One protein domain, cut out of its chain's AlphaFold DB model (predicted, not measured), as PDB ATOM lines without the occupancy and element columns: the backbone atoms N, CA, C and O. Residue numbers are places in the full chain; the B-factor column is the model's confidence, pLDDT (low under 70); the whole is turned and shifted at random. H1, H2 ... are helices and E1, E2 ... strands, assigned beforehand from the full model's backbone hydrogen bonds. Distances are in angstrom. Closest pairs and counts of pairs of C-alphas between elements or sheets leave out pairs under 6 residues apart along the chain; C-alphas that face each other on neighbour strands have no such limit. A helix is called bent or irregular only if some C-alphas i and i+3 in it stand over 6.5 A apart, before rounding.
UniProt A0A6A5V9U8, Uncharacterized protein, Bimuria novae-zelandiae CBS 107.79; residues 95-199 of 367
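What this domain is: This is residues 95 to 199 of the 367 residues of an uncharacterized protein of Bimuria novae-zelandiae CBS 107.79 (UniProt A0A6A5V9U8). What is the shape? It has little regular structure: a tiny hairpin, E1 and E2, runs into H2 near the middle, H3 packs on H2, and H1 touches H3 amid long loops. What are its measures? The printed part has 105 residues, only 37 of them in named elements, and these 37 are mostly helix; along the chain the named elements come in the order H1, E1, E2, H2, H3, and the sheet E1 - E2 is antiparallel. It is compact, radius of gyration of the C-alphas 12.9 A, spanning 35 by 29 by 26 A.

How they stand to each other: How do the strands pair? E1, residues 139 to 141, and E2, residues 147 to 149, form an antiparallel hairpin, with N 140 and O 148 within hydrogen-bond range at 2.9 A. How do the helices stand? H2, residues 150 to 158, and H3, residues 184 to 194, touch as a helical hairpin, opposite ways at 33 degrees, a shallow tilt only just short of steep; their closest C-alphas, Val 158 and Gln 187, are 5.6 A apart. H1, residues 98 to 108, touches H3, closest C-alphas Leu 99 and Val 186 at 6.3 A. In H2 and H3 every O i to N i+4 pair is within hydrogen-bond range, in H1 5 of 7.

Where its parts are: Where does H1 begin? C-alpha 98 is at (43.951, -0.851, -2.651); H1 is 14.8 A long and only just irregular, C-alphas 103 and 106 being 6.53 A apart. Where does H3 end? C-alpha 194 is at (42.524, 11.861, 3.730); H3 is 15.3 A long, H2 12.3 A.

The domain as a whole: Which links are long? Those from H1 to E1 and H2 to H3; the printed part has no cut. Where is confidence low? The model's pLDDT is under 70 at residues 161 to 166.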
ATOM      1  N   LEU A  95      42.988  -9.339  -8.285       88.81
ATOM      2  CA  LEU A  95      42.463  -8.117  -7.681       88.81
ATOM      3  C   LEU A  95      43.592  -7.084  -7.516       88.81
ATOM      4  O   LEU A  95      44.691  -7.452  -7.090       88.81
ATOM      5  N   PRO A  96      43.349  -5.803  -7.840       91.75
ATOM      6  CA  PRO A  96      44.365  -4.770  -7.692       91.75
ATOM      7  C   PRO A  96      44.676  -4.533  -6.211       91.75
ATOM      8  O   PRO A  96      43.843  -4.781  -5.340       91.75
ATOM      9  N   SER A  97      45.847  -3.974  -5.906       91.38
ATOM     10  CA  SER A  97      46.079  -3.399  -4.579       91.38
ATOM     11  C   SER A  97      45.107  -2.245  -4.313       91.38
ATOM     12  O   SER A  97      44.665  -1.560  -5.240       91.38
ATOM     13  N   LEU A  98      44.801  -1.980  -3.041       94.44
ATOM     14  CA  LEU A  98      43.951  -0.851  -2.651       94.44
ATOM     15  C   LEU A  98      44.455   0.496  -3.216       94.44
ATOM     16  O   LEU A  98      43.650   1.324  -3.641       94.44
ATOM     17  N   LEU A  99      45.774   0.712  -3.278       94.00
ATOM     18  CA  LEU A  99      46.337   1.959  -3.804       94.00
ATOM     19  C   LEU A  99      46.111   2.077  -5.313       94.00
ATOM     20  O   LEU A  99      45.664   3.122  -5.771       94.00
ATOM     21  N   ARG A 100      46.345   0.997  -6.073       93.31
ATOM     22  CA  ARG A 100      46.026   0.939  -7.506       93.31
ATOM     23  C   ARG A 100      44.533   1.147  -7.745       93.31
ATOM     24  O   ARG A 100      44.153   1.906  -8.629       93.31
ATOM     25  N   TYR A 101      43.676   0.520  -6.947       95.06
ATOM     26  CA  TYR A 101      42.234   0.703  -7.072       95.06
ATOM     27  C   TYR A 101      41.839   2.182  -6.928       95.06
ATOM     28  O   TYR A 101      41.146   2.729  -7.786       95.06
ATOM     29  N   VAL A 102      42.335   2.854  -5.888       94.81
ATOM     30  CA  VAL A 102      42.004   4.257  -5.600       94.81
ATOM     31  C   VAL A 102      42.635   5.237  -6.590       94.81
ATOM     32  O   VAL A 102      41.941   6.104  -7.117       94.81
ATOM     33  N   ASP A 103      43.936   5.114  -6.847       92.31
ATOM     34  CA  ASP A 103      44.704   6.098  -7.618       92.31
ATOM     35  C   ASP A 103      44.727   5.822  -9.122       92.31
ATOM     36  O   ASP A 103      45.299   6.602  -9.882       92.31
ATOM     37  N   ASN A 104      44.114   4.733  -9.577       91.50
ATOM     38  CA  ASN A 104      44.049   4.403 -10.993       91.50
ATOM     39  C   ASN A 104      42.632   4.057 -11.418       91.50
ATOM     40  O   ASN A 104      42.022   4.821 -12.161       91.50
ATOM     41  N   GLU A 105      42.073   2.964 -10.903       92.81
ATOM     42  CA  GLU A 105      40.790   2.456 -11.404       92.81
ATOM     43  C   GLU A 105      39.641   3.446 -11.143       92.81
ATOM     44  O   GLU A 105      38.860   3.744 -12.049       92.81
ATOM     45  N   LEU A 106      39.574   4.051  -9.949       92.50
ATOM     46  CA  LEU A 106      38.580   5.096  -9.663       92.50
ATOM     47  C   LEU A 106      38.843   6.394 -10.445       92.50
ATOM     48  O   LEU A 106      37.894   7.073 -10.848       92.50
ATOM     49  N   LEU A 107      40.115   6.741 -10.684       89.75
ATOM     50  CA  LEU A 107      40.493   7.942 -11.438       89.75
ATOM     51  C   LEU A 107      40.212   7.815 -12.940       89.75
ATOM     52  O   LEU A 107      39.880   8.817 -13.572       89.75
ATOM     53  N   ARG A 108      40.276   6.610 -13.523       90.06
ATOM     54  CA  ARG A 108      39.914   6.377 -14.935       90.06
ATOM     55  C   ARG A 108      38.478   6.796 -15.241       90.06
ATOM     56  O   ARG A 108      38.190   7.267 -16.336       90.06
ATOM     57  N   ARG A 109      37.592   6.702 -14.248       91.31
ATOM     58  CA  ARG A 109      36.168   7.054 -14.353       91.31
ATOM     59  C   ARG A 109      35.859   8.478 -13.894       91.31
ATOM     60  O   ARG A 109      34.716   8.799 -13.579       91.31
ATOM     61  N   ARG A 110      36.857   9.369 -13.872       92.25
ATOM     62  CA  ARG A 110      36.699  10.757 -13.399       92.25
ATOM     63  C   ARG A 110      35.600  11.543 -14.117       92.25
ATOM     64  O   ARG A 110      34.970  12.397 -13.504       92.25
ATOM     65  N   ALA A 111      35.337  11.251 -15.391       95.12
ATOM     66  CA  ALA A 111      34.273  11.908 -16.154       95.12
ATOM     67  C   ALA A 111      32.853  11.630 -15.608       95.12
ATOM     68  O   ALA A 111      31.936  12.426 -15.850       95.12
ATOM     69  N   GLU A 112      32.686  10.527 -14.874       95.88
ATOM     70  CA  GLU A 112      31.428  10.079 -14.266       95.88
ATOM     71  C   GLU A 112      31.229  10.623 -12.844       95.88
ATOM     72  O   GLU A 112      30.137  10.530 -12.288       95.88
ATOM     73  N   TRP A 113      32.262  11.195 -12.224       95.38
ATOM     74  CA  TRP A 113      32.170  11.658 -10.842       95.38
ATOM     75  C   TRP A 113      31.077  12.715 -10.676       95.38
ATOM     76  O   TRP A 113      30.889  13.585 -11.528       95.38
ATOM     77  N   ASN A 114      30.362  12.635  -9.553       96.25
ATOM     78  CA  ASN A 114      29.238  13.500  -9.198       96.25
ATOM     79  C   ASN A 114      28.054  13.443 -10.191       96.25
ATOM     80  O   ASN A 114      27.206  14.334 -10.179       96.25
ATOM     81  N   LYS A 115      27.975  12.395 -11.030       96.19
ATOM     82  CA  LYS A 115      26.878  12.148 -11.984       96.19
ATOM     83  C   LYS A 115      26.253  10.762 -11.770       96.19
ATOM     84  O   LYS A 115      26.342   9.912 -12.658       96.19
ATOM     85  N   PRO A 116      25.653  10.492 -10.597       96.06
ATOM     86  CA  PRO A 116      25.005   9.208 -10.381       96.06
ATOM     87  C   PRO A 116      23.854   8.985 -11.374       96.06
ATOM     88  O   PRO A 116      23.220   9.952 -11.800       96.06
ATOM     89  N   PRO A 117      23.528   7.721 -11.707       94.81
ATOM     90  CA  PRO A 117      22.473   7.397 -12.668       94.81
ATOM     91  C   PRO A 117      21.084   7.859 -12.209       94.81
ATOM     92  O   PRO A 117      20.201   8.067 -13.035       94.81
ATOM     93  N   VAL A 118      20.890   8.027 -10.896       93.50
ATOM     94  CA  VAL A 118      19.647   8.528 -10.306       93.50
ATOM     95  C   VAL A 118      19.979   9.638  -9.310       93.50
ATOM     96  O   VAL A 118      20.886   9.498  -8.490       93.50
ATOM     97  N   SER A 119      19.241  10.747  -9.373       90.19
ATOM     98  CA  SER A 119      19.498  11.958  -8.579       90.19
ATOM     99  C   SER A 119      19.214  11.806  -7.082       90.19
ATOM    100  O   SER A 119      19.747  12.574  -6.283       90.19
ATOM    101  N   ASN A 120      18.403  10.822  -6.688       92.25
ATOM    102  CA  ASN A 120      18.029  10.556  -5.297       92.25
ATOM    103  C   ASN A 120      18.874   9.453  -4.634       92.25
ATOM    104  O   ASN A 120      18.484   8.932  -3.588       92.25
ATOM    105  N   ILE A 121      20.002   9.066  -5.235       93.56
ATOM    106  CA  ILE A 121      20.876   8.057  -4.642       93.56
ATOM    107  C   ILE A 121      21.481   8.573  -3.330       93.56
ATOM    108  O   ILE A 121      21.964   9.704  -3.232       93.56
ATOM    109  N   ILE A 122      21.458   7.716  -2.313       94.81
ATOM    110  CA  ILE A 122      22.025   8.003  -0.998       94.81
ATOM    111  C   ILE A 122      23.303   7.198  -0.794       94.81
ATOM    112  O   ILE A 122      23.421   6.040  -1.196       94.81
ATOM    113  N   CYS A 123      24.289   7.810  -0.152       94.81
ATOM    114  CA  CYS A 123      25.493   7.115   0.265       94.81
ATOM    115  C   CYS A 123      25.179   6.156   1.417       94.81
ATOM    116  O   CYS A 123      24.683   6.578   2.457       94.81
ATOM    117  N   TYR A 124      25.542   4.884   1.267       89.75
ATOM    118  CA  TYR A 124      25.278   3.846   2.271       89.75
ATOM    119  C   TYR A 124      25.981   4.081   3.619       89.75
ATOM    120  O   TYR A 124      25.504   3.640   4.657       89.75
ATOM    121  N   VAL A 125      27.123   4.778   3.623       89.12
ATOM    122  CA  VAL A 125      27.927   4.980   4.842       89.12
ATOM    123  C   VAL A 125      27.433   6.166   5.668       89.12
ATOM    124  O   VAL A 125      27.397   6.080   6.894       89.12
ATOM    125  N   CYS A 126      27.085   7.282   5.021       92.62
ATOM    126  CA  CYS A 126      26.679   8.508   5.717       92.62
ATOM    127  C   CYS A 126      25.172   8.787   5.658       92.62
ATOM    128  O   CYS A 126      24.722   9.708   6.336       92.62
ATOM    129  N   TYR A 127      24.409   8.016   4.875       93.56
ATOM    130  CA  TYR A 127      22.970   8.184   4.635       93.56
ATOM    131  C   TYR A 127      22.579   9.563   4.093       93.56
ATOM    132  O   TYR A 127      21.466  10.035   4.309       93.56
ATOM    133  N   ARG A 128      23.498  10.222   3.380       95.19
ATOM    134  CA  ARG A 128      23.259  11.524   2.753       95.19
ATOM    135  C   ARG A 128      23.246  11.424   1.238       95.19
ATOM    136  O   ARG A 128      23.836  10.507   0.663       95.19
ATOM    137  N   SER A 129      22.589  12.395   0.609       94.50
ATOM    138  CA  SER A 129      22.612  12.560  -0.844       94.50
ATOM    139  C   SER A 129      24.031  12.848  -1.343       94.50
ATOM    140  O   SER A 129      24.901  13.282  -0.584       94.50
ATOM    141  N   TYR A 130      24.274  12.634  -2.634       93.25
ATOM    142  CA  TYR A 130      25.594  12.836  -3.225       93.25
ATOM    143  C   TYR A 130      26.108  14.283  -3.087       93.25
ATOM    144  O   TYR A 130      27.314  14.471  -2.948       93.25
ATOM    145  N   TYR A 131      25.215  15.279  -3.058       92.31
ATOM    146  CA  TYR A 131      25.549  16.708  -2.949       92.31
ATOM    147  C   TYR A 131      25.445  17.292  -1.530       92.31
ATOM    148  O   TYR A 131      25.917  18.402  -1.300       92.31
ATOM    149  N   ASP A 132      24.832  16.582  -0.579       90.81
ATOM    150  CA  ASP A 132      24.570  17.087   0.777       90.81
ATOM    151  C   ASP A 132      25.525  16.437   1.783       90.81
ATOM    152  O   ASP A 132      25.156  15.514   2.504       90.81
ATOM    153  N   VAL A 133      26.790  16.860   1.811       90.50
ATOM    154  CA  VAL A 133      27.788  16.316   2.745       90.50
ATOM    155  C   VAL A 133      28.427  17.397   3.609       90.50
ATOM    156  O   VAL A 133      28.763  18.466   3.104       90.50
ATOM    157  N   PRO A 134      28.674  17.116   4.907       88.06
ATOM    158  CA  PRO A 134      29.290  18.083   5.820       88.06
ATOM    159  C   PRO A 134      30.736  18.418   5.437       88.06
ATOM    160  O   PRO A 134      31.242  19.485   5.775       88.06
ATOM    161  N   TYR A 135      31.398  17.502   4.727       88.06
ATOM    162  CA  TYR A 135      32.734  17.690   4.182       88.06
ATOM    163  C   TYR A 135      32.681  17.416   2.678       88.06
ATOM    164  O   TYR A 135      32.268  16.313   2.306       88.06
ATOM    165  N   PRO A 136      33.109  18.367   1.824       88.25
ATOM    166  CA  PRO A 136      33.175  18.165   0.386       88.25
ATOM    167  C   PRO A 136      33.936  16.885   0.048       88.25
ATOM    168  O   PRO A 136      35.061  16.664   0.501       88.25
ATOM    169  N   SER A 137      33.292  16.026  -0.726       92.31
ATOM    170  CA  SER A 137      33.843  14.764  -1.195       92.31
ATOM    171  C   SER A 137      33.193  14.447  -2.524       92.31
ATOM    172  O   SER A 137      31.968  14.487  -2.618       92.31
ATOM    173  N   ASP A 138      33.992  14.052  -3.510       95.25
ATOM    174  CA  ASP A 138      33.447  13.530  -4.756       95.25
ATOM    175  C   ASP A 138      32.595  12.293  -4.492       95.25
ATOM    176  O   ASP A 138      32.895  11.484  -3.605       95.25
ATOM    177  N   TYR A 139      31.534  12.155  -5.273       96.25
ATOM    178  CA  TYR A 139      30.685  10.984  -5.327       96.25
ATOM    179  C   TYR A 139      31.073  10.156  -6.545       96.25
ATOM    180  O   TYR A 139      30.955  10.615  -7.682       96.25
ATOM    181  N   LEU A 140      31.588   8.955  -6.307       95.81
ATOM    182  CA  LEU A 140      32.268   8.165  -7.326       95.81
ATOM    183  C   LEU A 140      31.570   6.829  -7.585       95.81
ATOM    184  O   LEU A 140      30.994   6.248  -6.657       95.81
ATOM    185  N   PRO A 141      31.637   6.325  -8.828       96.88
ATOM    186  CA  PRO A 141      31.237   4.967  -9.137       96.88
ATOM    187  C   PRO A 141      32.365   3.986  -8.782       96.88
ATOM    188  O   PRO A 141      33.497   4.111  -9.247       96.88
ATOM    189  N   LEU A 142      32.047   2.972  -7.982       96.75
ATOM    190  CA  LEU A 142      32.913   1.817  -7.743       96.75
ATOM    191  C   LEU A 142      32.920   0.901  -8.980       96.75
ATOM    192  O   LEU A 142      32.009   0.958  -9.814       96.75
ATOM    193  N   THR A 143      33.915   0.021  -9.110       95.50
ATOM    194  CA  THR A 143      34.001  -0.910 -10.259       95.50
ATOM    195  C   THR A 143      32.846  -1.911 -10.313       95.50
ATOM    196  O   THR A 143      32.470  -2.341 -11.395       95.50
ATOM    197  N   CYS A 144      32.210  -2.208  -9.175       95.50
ATOM    198  CA  CYS A 144      30.984  -3.008  -9.105       95.50
ATOM    199  C   CYS A 144      29.700  -2.246  -9.504       95.50
ATOM    200  O   CYS A 144      28.609  -2.800  -9.412       95.50
ATOM    201  N   GLY A 145      29.798  -0.967  -9.890       95.44
ATOM    202  CA  GLY A 145      28.665  -0.126 -10.300       95.44
ATOM    203  C   GLY A 145      27.925   0.582  -9.160       95.44
ATOM    204  O   GLY A 145      27.141   1.494  -9.417       95.44
ATOM    205  N   CYS A 146      28.184   0.225  -7.898       96.00
ATOM    206  CA  CYS A 146      27.665   0.966  -6.747       96.00
ATOM    207  C   CYS A 146      28.324   2.348  -6.617       96.00
ATOM    208  O   CYS A 146      29.461   2.538  -7.040       96.00
ATOM    209  N   TRP A 147      27.644   3.300  -5.974       97.00
ATOM    210  CA  TRP A 147      28.135   4.672  -5.811       97.00
ATOM    211  C   TRP A 147      28.341   5.050  -4.346       97.00
ATOM    212  O   TRP A 147      27.590   4.622  -3.467       97.00
ATOM    213  N   MET A 148      29.368   5.857  -4.074       96.31
ATOM    214  CA  MET A 148      29.726   6.272  -2.717       96.31
ATOM    215  C   MET A 148      30.531   7.573  -2.712       96.31
ATOM    216  O   MET A 148      31.258   7.860  -3.660       96.31
ATOM    217  N   HIS A 149      30.467   8.348  -1.625       96.75
ATOM    218  CA  HIS A 149      31.414   9.450  -1.418       96.75
ATOM    219  C   HIS A 149      32.829   8.905  -1.224       96.75
ATOM    220  O   HIS A 149      33.032   8.041  -0.375       96.75
ATOM    221  N   TYR A 150      33.819   9.461  -1.921       96.00
ATOM    222  CA  TYR A 150      35.231   9.100  -1.785       96.00
ATOM    223  C   TYR A 150      35.679   9.008  -0.323       96.00
ATOM    224  O   TYR A 150      36.187   7.977   0.109       96.00
ATOM    225  N   ARG A 151      35.418  10.048   0.479       95.06
ATOM    226  CA  ARG A 151      35.801  10.067   1.897       95.06
ATOM    227  C   ARG A 151      35.092   8.977   2.706       95.06
ATOM    228  O   ARG A 151      35.707   8.426   3.606       95.06
ATOM    229  N   CYS A 152      33.843   8.643   2.374       94.62
ATOM    230  CA  CYS A 152      33.111   7.544   3.011       94.62
ATOM    231  C   CYS A 152      33.665   6.172   2.620       94.62
ATOM    232  O   CYS A 152      33.718   5.279   3.458       94.62
ATOM    233  N   PHE A 153      34.094   6.011   1.367       95.44
ATOM    234  CA  PHE A 153      34.764   4.801   0.912       95.44
ATOM    235  C   PHE A 153      36.098   4.614   1.643       95.44
ATOM    236  O   PHE A 153      36.329   3.555   2.215       95.44
ATOM    237  N   ILE A 154      36.942   5.651   1.713       95.56
ATOM    238  CA  ILE A 154      38.204   5.562   2.463       95.56
ATOM    239  C   ILE A 154      37.933   5.329   3.952       95.56
ATOM    240  O   ILE A 154      38.593   4.487   4.548       95.56
ATOM    241  N   ASP A 155      36.937   5.995   4.541       93.81
ATOM    242  CA  ASP A 155      36.533   5.759   5.930       93.81
ATOM    243  C   ASP A 155      36.128   4.298   6.169       93.81
ATOM    244  O   ASP A 155      36.639   3.685   7.100       93.81
ATOM    245  N   HIS A 156      35.312   3.695   5.296       92.06
ATOM    246  CA  HIS A 156      34.979   2.260   5.343       92.06
ATOM    247  C   HIS A 156      36.228   1.371   5.303       92.06
ATOM    248  O   HIS A 156      36.334   0.401   6.047       92.06
ATOM    249  N   VAL A 157      37.198   1.724   4.464       93.31
ATOM    250  CA  VAL A 157      38.430   0.948   4.307       93.31
ATOM    251  C   VAL A 157      39.364   1.077   5.513       93.31
ATOM    252  O   VAL A 157      40.018   0.103   5.869       93.31
ATOM    253  N   VAL A 158      39.459   2.250   6.148       93.19
ATOM    254  CA  VAL A 158      40.419   2.508   7.246       93.19
ATOM    255  C   VAL A 158      39.818   2.310   8.637       93.19
ATOM    256  O   VAL A 158      40.554   2.154   9.619       93.19
ATOM    257  N   THR A 159      38.489   2.304   8.739       88.75
ATOM    258  CA  THR A 159      37.771   2.025   9.980       88.75
ATOM    259  C   THR A 159      37.270   0.590   9.962       88.75
ATOM    260  O   THR A 159      36.577   0.146   9.053       88.75
ATOM    261  N   ASP A 160      37.648  -0.172  10.982       73.50
ATOM    262  CA  ASP A 160      37.198  -1.547  11.170       73.50
ATOM    263  C   ASP A 160      35.763  -1.533  11.730       73.50
ATOM    264  O   ASP A 160      35.509  -1.883  12.880       73.50
ATOM    265  N   ARG A 161      34.798  -1.033  10.940       65.69
ATOM    266  CA  ARG A 161      33.378  -0.889  11.338       65.69
ATOM    267  C   ARG A 161      32.646  -2.235  11.468       65.69
ATOM    268  O   ARG A 161      31.425  -2.279  11.641       65.69
ATOM    269  N   LEU A 162      33.389  -3.339  11.473       50.78
ATOM    270  CA  LEU A 162      32.947  -4.727  11.580       50.78
ATOM    271  C   LEU A 162      32.396  -5.145  12.953       50.78
ATOM    272  O   LEU A 162      32.506  -6.298  13.360       50.78
ATOM    273  N   ARG A 163      31.675  -4.255  13.637       50.47
ATOM    274  CA  ARG A 163      30.662  -4.677  14.619       50.47
ATOM    275  C   ARG A 163      29.225  -4.340  14.229       50.47
ATOM    276  O   ARG A 163      28.323  -4.778  14.925       50.47
ATOM    277  N   ALA A 164      28.988  -3.662  13.101       47.53
ATOM    278  CA  ALA A 164      27.621  -3.365  12.660       47.53
ATOM    279  C   ALA A 164      27.060  -4.314  11.575       47.53
ATOM    280  O   ALA A 164      25.866  -4.244  11.302       47.53
ATOM    281  N   GLY A 165      27.854  -5.209  10.958       61.31
ATOM    282  CA  GLY A 165      27.303  -6.096   9.912       61.31
ATOM    283  C   GLY A 165      28.216  -7.111   9.207       61.31
ATOM    284  O   GLY A 165      27.802  -7.654   8.189       61.31
ATOM    285  N   GLY A 166      29.440  -7.375   9.683       63.72
ATOM    286  CA  GLY A 166      30.218  -8.547   9.234       63.72
ATOM    287  C   GLY A 166      30.857  -8.513   7.830       63.72
ATOM    288  O   GLY A 166      31.412  -9.527   7.425       63.72
ATOM    289  N   ARG A 167      30.816  -7.401   7.080       77.69
ATOM    290  CA  ARG A 167      31.428  -7.304   5.732       77.69
ATOM    291  C   ARG A 167      32.912  -6.911   5.730       77.69
ATOM    292  O   ARG A 167      33.282  -5.906   6.329       77.69
ATOM    293  N   GLU A 168      33.728  -7.658   4.989       88.94
ATOM    294  CA  GLU A 168      35.174  -7.428   4.841       88.94
ATOM    295  C   GLU A 168      35.506  -6.038   4.248       88.94
ATOM    296  O   GLU A 168      34.753  -5.479   3.445       88.94
ATOM    297  N   GLN A 169      36.645  -5.458   4.653       91.38
ATOM    298  CA  GLN A 169      37.054  -4.094   4.265       91.38
ATOM    299  C   GLN A 169      37.523  -3.983   2.805       91.38
ATOM    300  O   GLN A 169      37.613  -2.880   2.272       91.38
ATOM    301  N   ASP A 170      37.820  -5.108   2.161       93.12
ATOM    302  CA  ASP A 170      38.182  -5.207   0.745       93.12
ATOM    303  C   ASP A 170      36.977  -5.356  -0.193       93.12
ATOM    304  O   ASP A 170      37.122  -5.387  -1.420       93.12
ATOM    305  N   CYS A 171      35.777  -5.426   0.377       93.75
ATOM    306  CA  CYS A 171      34.530  -5.565  -0.345       93.75
ATOM    307  C   CYS A 171      33.772  -4.240  -0.438       93.75
ATOM    308  O   CYS A 171      33.849  -3.363   0.427       93.75
ATOM    309  N   CYS A 172      32.959  -4.119  -1.484       94.44
ATOM    310  CA  CYS A 172      31.969  -3.066  -1.590       94.44
ATOM    311  C   CYS A 172      30.992  -3.163  -0.402       94.44
ATOM    312  O   CYS A 172      30.319  -4.187  -0.249       94.44
ATOM    313  N   PRO A 173      30.813  -2.099   0.398       91.25
ATOM    314  CA  PRO A 173      29.897  -2.134   1.536       91.25
ATOM    315  C   PRO A 173      28.423  -2.285   1.131       91.25
ATOM    316  O   PRO A 173      27.616  -2.652   1.979       91.25
ATOM    317  N   ILE A 174      28.065  -2.060  -0.142       92.38
ATOM    318  CA  ILE A 174      26.683  -2.115  -0.653       92.38
ATOM    319  C   ILE A 174      26.343  -3.509  -1.196       92.38
ATOM    320  O   ILE A 174      25.422  -4.148  -0.690       92.38
ATOM    321  N   CYS A 175      27.101  -4.018  -2.171       94.00
ATOM    322  CA  CYS A 175      26.812  -5.303  -2.824       94.00
ATOM    323  C   CYS A 175      27.696  -6.475  -2.363       94.00
ATOM    324  O   CYS A 175      27.420  -7.609  -2.730       94.00
ATOM    325  N   GLY A 176      28.751  -6.228  -1.578       92.25
ATOM    326  CA  GLY A 176      29.664  -7.272  -1.099       92.25
ATOM    327  C   GLY A 176      30.699  -7.757  -2.120       92.25
ATOM    328  O   GLY A 176      31.524  -8.593  -1.779       92.25
ATOM    329  N   THR A 177      30.710  -7.235  -3.351       94.94
ATOM    330  CA  THR A 177      31.739  -7.573  -4.350       94.94
ATOM    331  C   THR A 177      33.125  -7.170  -3.855       94.94
ATOM    332  O   THR A 177      33.317  -6.011  -3.488       94.94
ATOM    333  N   ARG A 178      34.098  -8.087  -3.885       94.25
ATOM    334  CA  ARG A 178      35.502  -7.786  -3.566       94.25
ATOM    335  C   ARG A 178      36.109  -6.869  -4.632       94.25
ATOM    336  O   ARG A 178      35.961  -7.126  -5.823       94.25
ATOM    337  N   LEU A 179      36.759  -5.787  -4.205       94.81
ATOM    338  CA  LEU A 179      37.229  -4.711  -5.085       94.81
ATOM    339  C   LEU A 179      38.758  -4.667  -5.222       94.81
ATOM    340  O   LEU A 179      39.264  -4.230  -6.254       94.81
ATOM    341  N   PHE A 180      39.495  -5.086  -4.192       94.25
ATOM    342  CA  PHE A 180      40.957  -4.986  -4.130       94.25
ATOM    343  C   PHE A 180      41.548  -5.979  -3.120       94.25
ATOM    344  O   PHE A 180      40.822  -6.701  -2.446       94.25
ATOM    345  N   VAL A 181      42.877  -6.010  -3.012       91.75
ATOM    346  CA  VAL A 181      43.623  -6.671  -1.934       91.75
ATOM    347  C   VAL A 181      43.889  -5.671  -0.808       91.75
ATOM    348  O   VAL A 181      44.363  -4.555  -1.052       91.75
ATOM    349  N   LEU A 182      43.588  -6.079   0.426       91.69
ATOM    350  CA  LEU A 182      43.787  -5.266   1.620       91.69
ATOM    351  C   LEU A 182      45.200  -5.403   2.177       91.69
ATOM    352  O   LEU A 182      45.634  -6.496   2.531       91.69
ATOM    353  N   GLU A 183      45.882  -4.274   2.333       93.38
ATOM    354  CA  GLU A 183      47.182  -4.198   2.995       93.38
ATOM    355  C   GLU A 183      47.163  -3.057   4.005       93.38
ATOM    356  O   GLU A 183      46.753  -1.936   3.684       93.38
ATOM    357  N   GLY A 184      47.623  -3.328   5.223       94.38
ATOM    358  CA  GLY A 184      47.594  -2.369   6.321       94.38
ATOM    359  C   GLY A 184      48.357  -1.089   6.013       94.38
ATOM    360  O   GLY A 184      47.824   0.003   6.197       94.38
ATOM    361  N   ILE A 185      49.564  -1.206   5.456       95.94
ATOM    362  CA  ILE A 185      50.372  -0.027   5.116       95.94
ATOM    363  C   ILE A 185      49.722   0.838   4.028       95.94
ATOM    364  O   ILE A 185      49.860   2.063   4.032       95.94
ATOM    365  N   VAL A 186      48.942   0.233   3.129       95.12
ATOM    366  CA  VAL A 186      48.186   0.963   2.106       95.12
ATOM    367  C   VAL A 186      46.982   1.674   2.725       95.12
ATOM    368  O   VAL A 186      46.749   2.847   2.427       95.12
ATOM    369  N   GLN A 187      46.253   1.012   3.632       95.06
ATOM    370  CA  GLN A 187      45.193   1.657   4.419       95.06
ATOM    371  C   GLN A 187      45.753   2.850   5.201       95.06
ATOM    372  O   GLN A 187      45.180   3.936   5.155       95.06
ATOM    373  N   PHE A 188      46.898   2.672   5.863       95.25
ATOM    374  CA  PHE A 188      47.580   3.723   6.615       95.25
ATOM    375  C   PHE A 188      47.966   4.904   5.723       95.25
ATOM    376  O   PHE A 188      47.668   6.055   6.043       95.25
ATOM    377  N   THR A 189      48.528   4.620   4.548       94.69
ATOM    378  CA  THR A 189      48.849   5.621   3.521       94.69
ATOM    379  C   THR A 189      47.611   6.439   3.118       94.69
ATOM    380  O   THR A 189      47.662   7.670   3.071       94.69
ATOM    381  N   LEU A 190      46.467   5.791   2.874       94.94
ATOM    382  CA  LEU A 190      45.226   6.476   2.493       94.94
ATOM    383  C   LEU A 190      44.574   7.241   3.652       94.94
ATOM    384  O   LEU A 190      44.082   8.356   3.443       94.94
ATOM    385  N   ALA A 191      44.605   6.693   4.867       94.75
ATOM    386  CA  ALA A 191      44.128   7.366   6.073       94.75
ATOM    387  C   ALA A 191      44.864   8.699   6.267       94.75
ATOM    388  O   ALA A 191      44.240   9.752   6.411       94.75
ATOM    389  N   MET A 192      46.192   8.673   6.139       92.94
ATOM    390  CA  MET A 192      47.029   9.867   6.226       92.94
ATOM    391  C   MET A 192      46.714  10.882   5.117       92.94
ATOM    392  O   MET A 192      46.532  12.063   5.412       92.94
ATOM    393  N   ARG A 193      46.551  10.447   3.856       93.19
ATOM    394  CA  ARG A 193      46.185  11.338   2.728       93.19
ATOM    395  C   ARG A 193      44.841  12.032   2.903       93.19
ATOM    396  O   ARG A 193      44.650  13.140   2.411       93.19
ATOM    397  N   THR A 194      43.896  11.366   3.556       92.69
ATOM    398  CA  THR A 194      42.524  11.861   3.730       92.69
ATOM    399  C   THR A 194      42.291  12.535   5.079       92.69
ATOM    400  O   THR A 194      41.191  13.044   5.332       92.69
ATOM    401  N   ASN A 195      43.326  12.589   5.924       93.69
ATOM    402  CA  ASN A 195      43.234  13.025   7.313       93.69
ATOM    403  C   ASN A 195      42.099  12.287   8.050       93.69
ATOM    404  O   ASN A 195      41.242  12.898   8.695       93.69
ATOM    405  N   LEU A 196      42.047  10.969   7.858       92.81
ATOM    406  CA  LEU A 196      41.186  10.045   8.582       92.81
ATOM    407  C   LEU A 196      42.029   9.285   9.604       92.81
ATOM    408  O   LEU A 196      43.214   9.026   9.398       92.81
ATOM    409  N   THR A 197      41.420   8.946  10.735       92.12
ATOM    410  CA  THR A 197      42.106   8.189  11.786       92.12
ATOM    411  C   THR A 197      41.909   6.703  11.527       92.12
ATOM    412  O   THR A 197      40.772   6.249  11.420       92.12
ATOM    413  N   MET A 198      43.003   5.942  11.442       91.62
ATOM    414  CA  MET A 198      42.903   4.485  11.428       91.62
ATOM    415  C   MET A 198      42.359   3.977  12.758       91.62
ATOM    416  O   MET A 198      42.723   4.473  13.827       91.62
ATOM    417  N   TRP A 199      41.521   2.946  12.694       91.38
ATOM    418  CA  TRP A 199      41.030   2.289  13.896       91.38
ATOM    419  C   TRP A 199      42.181   1.664  14.694       91.38
ATOM    420  O   TRP A 199      42.939   0.838  14.176       91.38
TER     421      TRP A 199